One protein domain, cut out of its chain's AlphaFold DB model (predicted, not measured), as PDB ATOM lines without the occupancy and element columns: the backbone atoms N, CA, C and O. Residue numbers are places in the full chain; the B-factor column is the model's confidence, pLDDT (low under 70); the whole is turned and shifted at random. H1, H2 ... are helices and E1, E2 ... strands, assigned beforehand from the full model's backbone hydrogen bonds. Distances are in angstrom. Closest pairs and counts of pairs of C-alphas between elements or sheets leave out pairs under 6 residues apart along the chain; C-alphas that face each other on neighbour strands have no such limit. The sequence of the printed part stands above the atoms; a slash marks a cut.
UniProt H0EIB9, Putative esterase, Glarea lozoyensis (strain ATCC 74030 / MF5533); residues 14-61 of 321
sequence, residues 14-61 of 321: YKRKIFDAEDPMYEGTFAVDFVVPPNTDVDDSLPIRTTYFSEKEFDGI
ATOM      1  N   TYR A  14     199.686 190.838 264.013       92.12
ATOM      2  CA  TYR A  14     199.097 190.069 265.092       92.12
ATOM      3  C   TYR A  14     199.548 188.614 265.026       92.12
ATOM      4  O   TYR A  14     199.718 188.055 263.941       92.12
ATOM      5  N   LYS A  15     199.684 187.986 266.193       92.38
ATOM      6  CA  LYS A  15     199.641 186.529 266.301       92.38
ATOM      7  C   LYS A  15     198.464 186.098 267.170       92.38
ATOM      8  O   LYS A  15     198.260 186.636 268.257       92.38
ATOM      9  N   ARG A  16     197.680 185.147 266.671       92.50
ATOM     10  CA  ARG A  16     196.489 184.590 267.311       92.50
ATOM     11  C   ARG A  16     196.856 183.379 268.158       92.50
ATOM     12  O   ARG A  16     197.554 182.481 267.687       92.50
ATOM     13  N   LYS A  17     196.317 183.308 269.373       91.19
ATOM     14  CA  LYS A  17     196.249 182.074 270.166       91.19
ATOM     15  C   LYS A  17     194.787 181.725 270.416       91.19
ATOM     16  O   LYS A  17     193.990 182.601 270.747       91.19
ATOM     17  N   ILE A  18     194.457 180.452 270.231       89.75
ATOM     18  CA  ILE A  18     193.170 179.885 270.626       89.75
ATOM     19  C   ILE A  18     193.338 179.315 272.032       89.75
ATOM     20  O   ILE A  18     194.307 178.600 272.294       89.75
ATOM     21  N   PHE A  19     192.417 179.676 272.914       83.69
ATOM     22  CA  PHE A  19     192.322 179.197 274.283       83.69
ATOM     23  C   PHE A  19     191.070 178.351 274.420       83.69
ATOM     24  O   PHE A  19     190.012 178.721 273.901       83.69
ATOM     25  N   ASP A  20     191.191 177.244 275.136       86.38
ATOM     26  CA  ASP A  20     190.043 176.502 275.632       86.38
ATOM     27  C   ASP A  20     189.433 177.254 276.820       86.38
ATOM     28  O   ASP A  20     190.138 177.882 277.614       86.38
ATOM     29  N   ALA A  21     188.108 177.240 276.923       80.56
ATOM     30  CA  ALA A  21     187.429 177.794 278.080       80.56
ATOM     31  C   ALA A  21     187.732 176.940 279.324       80.56
ATOM     32  O   ALA A  21     187.467 175.741 279.352       80.56
ATOM     33  N   GLU A  22     188.293 177.569 280.358       70.81
ATOM     34  CA  GLU A  22     188.638 176.907 281.628       70.81
ATOM     35  C   GLU A  22     187.465 176.882 282.623       70.81
ATOM     36  O   GLU A  22     187.498 176.164 283.623       70.81
ATOM     37  N   ASP A  23     186.423 177.678 282.368       69.94
ATOM     38  CA  ASP A  23     185.247 177.762 283.230       69.94
ATOM     39  C   ASP A  23     184.268 176.610 282.917       69.94
ATOM     40  O   ASP A  23     183.799 176.512 281.782       69.94
ATOM     41  N   PRO A  24     183.882 175.776 283.906       74.75
ATOM     42  CA  PRO A  24     182.939 174.670 283.704       74.75
ATOM     43  C   PRO A  24     181.565 175.087 283.163       74.75
ATOM     44  O   PRO A  24     180.789 174.241 282.725       74.75
ATOM     45  N   MET A  25     181.221 176.371 283.259       72.56
ATOM     46  CA  MET A  25     179.951 176.936 282.817       72.56
ATOM     47  C   MET A  25     179.955 177.336 281.333       72.56
ATOM     48  O   MET A  25     178.885 177.599 280.778       72.56
ATOM     49  N   TYR A  26     181.127 177.381 280.688       69.19
ATOM     50  CA  TYR A  26     181.295 177.776 279.293       69.19
ATOM     51  C   TYR A  26     182.104 176.725 278.531       69.19
ATOM     52  O   TYR A  26     183.303 176.589 278.730       69.19
ATOM     53  N   GLU A  27     181.459 176.008 277.613       81.12
ATOM     54  CA  GLU A  27     182.148 175.085 276.707       81.12
ATOM     55  C   GLU A  27     182.578 175.810 275.425       81.12
ATOM     56  O   GLU A  27     181.806 176.571 274.836       81.12
ATOM     57  N   GLY A  28     183.802 175.548 274.959       88.06
ATOM     58  CA  GLY A  28     184.287 176.002 273.658       88.06
ATOM     59  C   GLY A  28     185.673 176.629 273.705       88.06
ATOM     60  O   GLY A  28     186.420 176.478 274.668       88.06
ATOM     61  N   THR A  29     186.011 177.338 272.631       88.75
ATOM     62  CA  THR A  29     187.285 178.042 272.486       88.75
ATOM     63  C   THR A  29     187.066 179.518 272.197       88.75
ATOM     64  O   THR A  29     186.051 179.919 271.622       88.75
ATOM     65  N   PHE A  30     188.037 180.345 272.568       85.94
ATOM     66  CA  PHE A  30     188.085 181.749 272.184       85.94
ATOM     67  C   PHE A  30     189.467 182.110 271.643       85.94
ATOM     68  O   PHE A  30     190.485 181.545 272.035       85.94
ATOM     69  N   ALA A  31     189.506 183.053 270.706       89.62
ATOM     70  CA  ALA A  31     190.743 183.523 270.099       89.62
ATOM     71  C   ALA A  31     191.150 184.882 270.674       89.62
ATOM     72  O   ALA A  31     190.315 185.778 270.805       89.62
ATOM     73  N   VAL A  32     192.441 185.050 270.955       87.44
ATOM     74  CA  VAL A  32     193.041 186.334 271.336       87.44
ATOM     75  C   VAL A  32     194.160 186.672 270.358       87.44
ATOM     76  O   VAL A  32     195.039 185.846 270.106       87.44
ATOM     77  N   ASP A  33     194.132 187.897 269.835       90.06
ATOM     78  CA  ASP A  33     195.138 188.429 268.915       90.06
ATOM     79  C   ASP A  33     196.115 189.336 269.669       90.06
ATOM     80  O   ASP A  33     195.738 190.373 270.219       90.06
ATOM     81  N   PHE A  34     197.390 188.956 269.680       87.12
ATOM     82  CA  PHE A  34     198.464 189.696 270.333       87.12
ATOM     83  C   PHE A  34     199.212 190.535 269.309       87.12
ATOM     84  O   PHE A  34     199.595 190.029 268.256       87.12
ATOM     85  N   VAL A  35     199.459 191.806 269.622       88.25
ATOM     86  CA  VAL A  35     200.284 192.675 268.773       88.25
ATOM     87  C   VAL A  35     201.734 192.197 268.821       88.25
ATOM     88  O   VAL A  35     202.317 192.095 269.899       88.25
ATOM     89  N   VAL A  36     202.322 191.951 267.652       86.88
ATOM     90  CA  VAL A  36     203.707 191.484 267.499       86.88
ATOM     91  C   VAL A  36     204.529 192.443 266.631       86.88
ATOM     92  O   VAL A  36     203.962 193.267 265.904       86.88
ATOM     93  N   PRO A  37     205.873 192.358 266.676       89.25
ATOM     94  CA  PRO A  37     206.720 193.033 265.702       89.25
ATOM     95  C   PRO A  37     206.361 192.641 264.256       89.25
ATOM     96  O   PRO A  37     205.892 191.520 264.028       89.25
ATOM     97  N   PRO A  38     206.602 193.528 263.272       88.69
ATOM     98  CA  PRO A  38     206.378 193.222 261.864       88.69
ATOM     99  C   PRO A  38     207.059 191.926 261.428       88.69
ATOM    100  O   PRO A  38     208.236 191.713 261.715       88.69
ATOM    101  N   ASN A  39     206.320 191.087 260.710       83.06
ATOM    102  CA  ASN A  39     206.820 189.845 260.134       83.06
ATOM    103  C   ASN A  39     206.260 189.657 258.716       83.06
ATOM    104  O   ASN A  39     205.390 190.409 258.272       83.06
ATOM    105  N   THR A  40     206.804 188.686 257.993       86.12
ATOM    106  CA  THR A  40     206.391 188.347 256.623       86.12
ATOM    107  C   THR A  40     205.557 187.071 256.569       86.12
ATOM    108  O   THR A  40     205.357 186.530 255.484       86.12
ATOM    109  N   ASP A  41     205.113 186.570 257.721       86.62
ATOM    110  CA  ASP A  41     204.336 185.342 257.801       86.62
ATOM    111  C   ASP A  41     202.921 185.626 257.277       86.62
ATOM    112  O   ASP A  41     202.338 186.687 257.530       86.62
ATOM    113  N   VAL A  42     202.369 184.682 256.519       86.38
ATOM    114  CA  VAL A  42     201.036 184.801 255.921       86.38
ATOM    115  C   VAL A  42     200.254 183.537 256.225       86.38
ATOM    116  O   VAL A  42     200.754 182.430 256.035       86.38
ATOM    117  N   ASP A  43     199.023 183.725 256.686       87.88
ATOM    118  CA  ASP A  43     198.045 182.664 256.860       87.88
ATOM    119  C   ASP A  43     196.749 183.096 256.167       87.88
ATOM    120  O   ASP A  43     196.061 184.011 256.620       87.88
ATOM    121  N   ASP A  44     196.436 182.449 255.046       91.00
ATOM    122  CA  ASP A  44     195.282 182.796 254.209       91.00
ATOM    123  C   ASP A  44     193.934 182.502 254.894       91.00
ATOM    124  O   ASP A  44     192.887 182.958 254.430       91.00
ATOM    125  N   SER A  45     193.938 181.751 256.003       91.19
ATOM    126  CA  SER A  45     192.737 181.484 256.803       91.19
ATOM    127  C   SER A  45     192.399 182.609 257.787       91.19
ATOM    128  O   SER A  45     191.321 182.602 258.390       91.19
ATOM    129  N   LEU A  46     193.294 183.586 257.956       89.50
ATOM    130  CA  LEU A  46     193.182 184.653 258.942       89.50
ATOM    131  C   LEU A  46     193.118 186.049 258.298       89.50
ATOM    132  O   LEU A  46     193.485 186.244 257.139       89.50
ATOM    133  N   PRO A  47     192.640 187.069 259.037       89.88
ATOM    134  CA  PRO A  47     192.708 188.451 258.581       89.88
ATOM    135  C   PRO A  47     194.142 188.885 258.259       89.88
ATOM    136  O   PRO A  47     195.100 188.442 258.890       89.88
ATOM    137  N   ILE A  48     194.279 189.836 257.333       87.94
ATOM    138  CA  ILE A  48     195.577 190.352 256.884       87.94
ATOM    139  C   ILE A  48     196.511 190.700 258.060       87.94
ATOM    140  O   ILE A  48     196.098 191.358 259.018       87.94
ATOM    141  N   ARG A  49     197.787 190.295 257.957       88.81
ATOM    142  CA  ARG A  49     198.830 190.475 258.991       88.81
ATOM    143  C   ARG A  49     198.538 189.755 260.317       88.81
ATOM    144  O   ARG A  49     199.036 190.191 261.353       88.81
ATOM    145  N   THR A  50     197.751 188.680 260.293       91.69
ATOM    146  CA  THR A  50     197.503 187.802 261.445       91.69
ATOM    147  C   THR A  50     197.972 186.393 261.105       91.69
ATOM    148  O   THR A  50     197.562 185.850 260.086       91.69
ATOM    149  N   THR A  51     198.782 185.780 261.964       93.44
ATOM    150  CA  THR A  51     199.111 184.344 261.885       93.44
ATOM    151  C   THR A  51     198.876 183.676 263.232       93.44
ATOM    152  O   THR A  51     198.666 184.363 264.225       93.44
ATOM    153  N   TYR A  52     198.917 182.351 263.330       92.81
ATOM    154  CA  TYR A  52     198.905 181.700 264.644       92.81
ATOM    155  C   TYR A  52     200.272 181.789 265.336       92.81
ATOM    156  O   TYR A  52     201.317 181.865 264.685       92.81
ATOM    157  N   PHE A  53     200.270 181.766 266.669       90.12
ATOM    158  CA  PHE A  53     201.458 181.363 267.416       90.12
ATOM    159  C   PHE A  53     201.702 179.865 267.235       90.12
ATOM    160  O   PHE A  53     200.779 179.067 267.402       90.12
ATOM    161  N   SER A  54     202.950 179.472 266.980       87.00
ATOM    162  CA  SER A  54     203.370 178.098 267.267       87.00
ATOM    163  C   SER A  54     203.407 177.860 268.782       87.00
ATOM    164  O   SER A  54     203.565 178.805 269.558       87.00
ATOM    165  N   GLU A  55     203.290 176.603 269.218       80.38
ATOM    166  CA  GLU A  55     203.370 176.247 270.647       80.38
ATOM    167  C   GLU A  55     204.654 176.785 271.288       80.38
ATOM    168  O   GLU A  55     204.597 177.516 272.270       80.38
ATOM    169  N   LYS A  56     205.800 176.565 270.633       82.31
ATOM    170  CA  LYS A  56     207.105 177.046 271.097       82.31
ATOM    171  C   LYS A  56     207.191 178.572 271.213       82.31
ATOM    172  O   LYS A  56     207.864 179.079 272.106       82.31
ATOM    173  N   GLU A  57     206.575 179.312 270.291       83.81
ATOM    174  CA  GLU A  57     206.552 180.776 270.374       83.81
ATOM    175  C   GLU A  57     205.672 181.249 271.524       83.81
ATOM    176  O   GLU A  57     206.069 182.170 272.226       83.81
ATOM    177  N   PHE A  58     204.513 180.614 271.725       81.81
ATOM    178  CA  PHE A  58     203.593 180.968 272.799       81.81
ATOM    179  C   PHE A  58     204.181 180.669 274.183       81.81
ATOM    180  O   PHE A  58     204.118 181.523 275.063       81.81
ATOM    181  N   ASP A  59     204.843 179.522 274.345       76.38
ATOM    182  CA  ASP A  59     205.557 179.161 275.578       76.38
ATOM    183  C   ASP A  59     206.682 180.163 275.903       76.38
ATOM    184  O   ASP A  59     207.020 180.398 277.064       76.38
ATOM    185  N   GLY A  60     207.238 180.811 274.874       72.12
ATOM    186  CA  GLY A  60     208.220 181.888 274.997       72.12
ATOM    187  C   GLY A  60     207.642 183.248 275.414       72.12
ATOM    188  O   GLY A  60     208.415 184.142 275.755       72.12
ATOM    189  N   ILE A  61     206.312 183.418 275.424       70.69
ATOM    190  CA  ILE A  61     205.607 184.628 275.906       70.69
ATOM    191  C   ILE A  61     205.383 184.557 277.424       70.69
ATOM    192  O   ILE A  61     204.585 185.313 277.978       70.69
TER     193      ILE A  61
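This is residues 14 to 61 of the 321 residues of the protein "Putative esterase" of Glarea lozoyensis (strain ATCC 74030 / MF5533) (UniProt H0EIB9). A long hairpin of E1 and E2 makes the length, its turn sticking out at residues 22 to 27; near the other end short E3 lies beside E1, and a wide loop, residues 37 to 49, joins E2 to E3. Small H1 grazes the sheet. Of 48 printed residues under half are in named elements, in the order E1, E2, E3, H1; the class is mixed, and so is the sheet, E2-E1-E3. It is loose, radius of gyration of the C-alphas 12.3 A, spanning 39 by 23 by 15 A.

Start at E1, residues 14 to 20: its hairpin partner E2, residues 29 to 36, is antiparallel at 155 degrees, with N 17 and O 32 within hydrogen-bond range at 2.9 A. E3, residues 50 to 52, is parallel to E1 at 43 degrees; find N 16 and O 51, 2.8 A. H1, residues 55 to 59, only grazes the sheet; its O i to N i+4 pair is within range.

Find C-alpha 14 at (199.097, 190.069, 265.092); E1 runs 19.4 A, E2 21.8 A. H1 ends at (205.557, 179.161, 275.578), C-alpha 59.

The printed part has no cut; the link E2 to E3 is long. Residues 23 and 26 have pLDDT under 70.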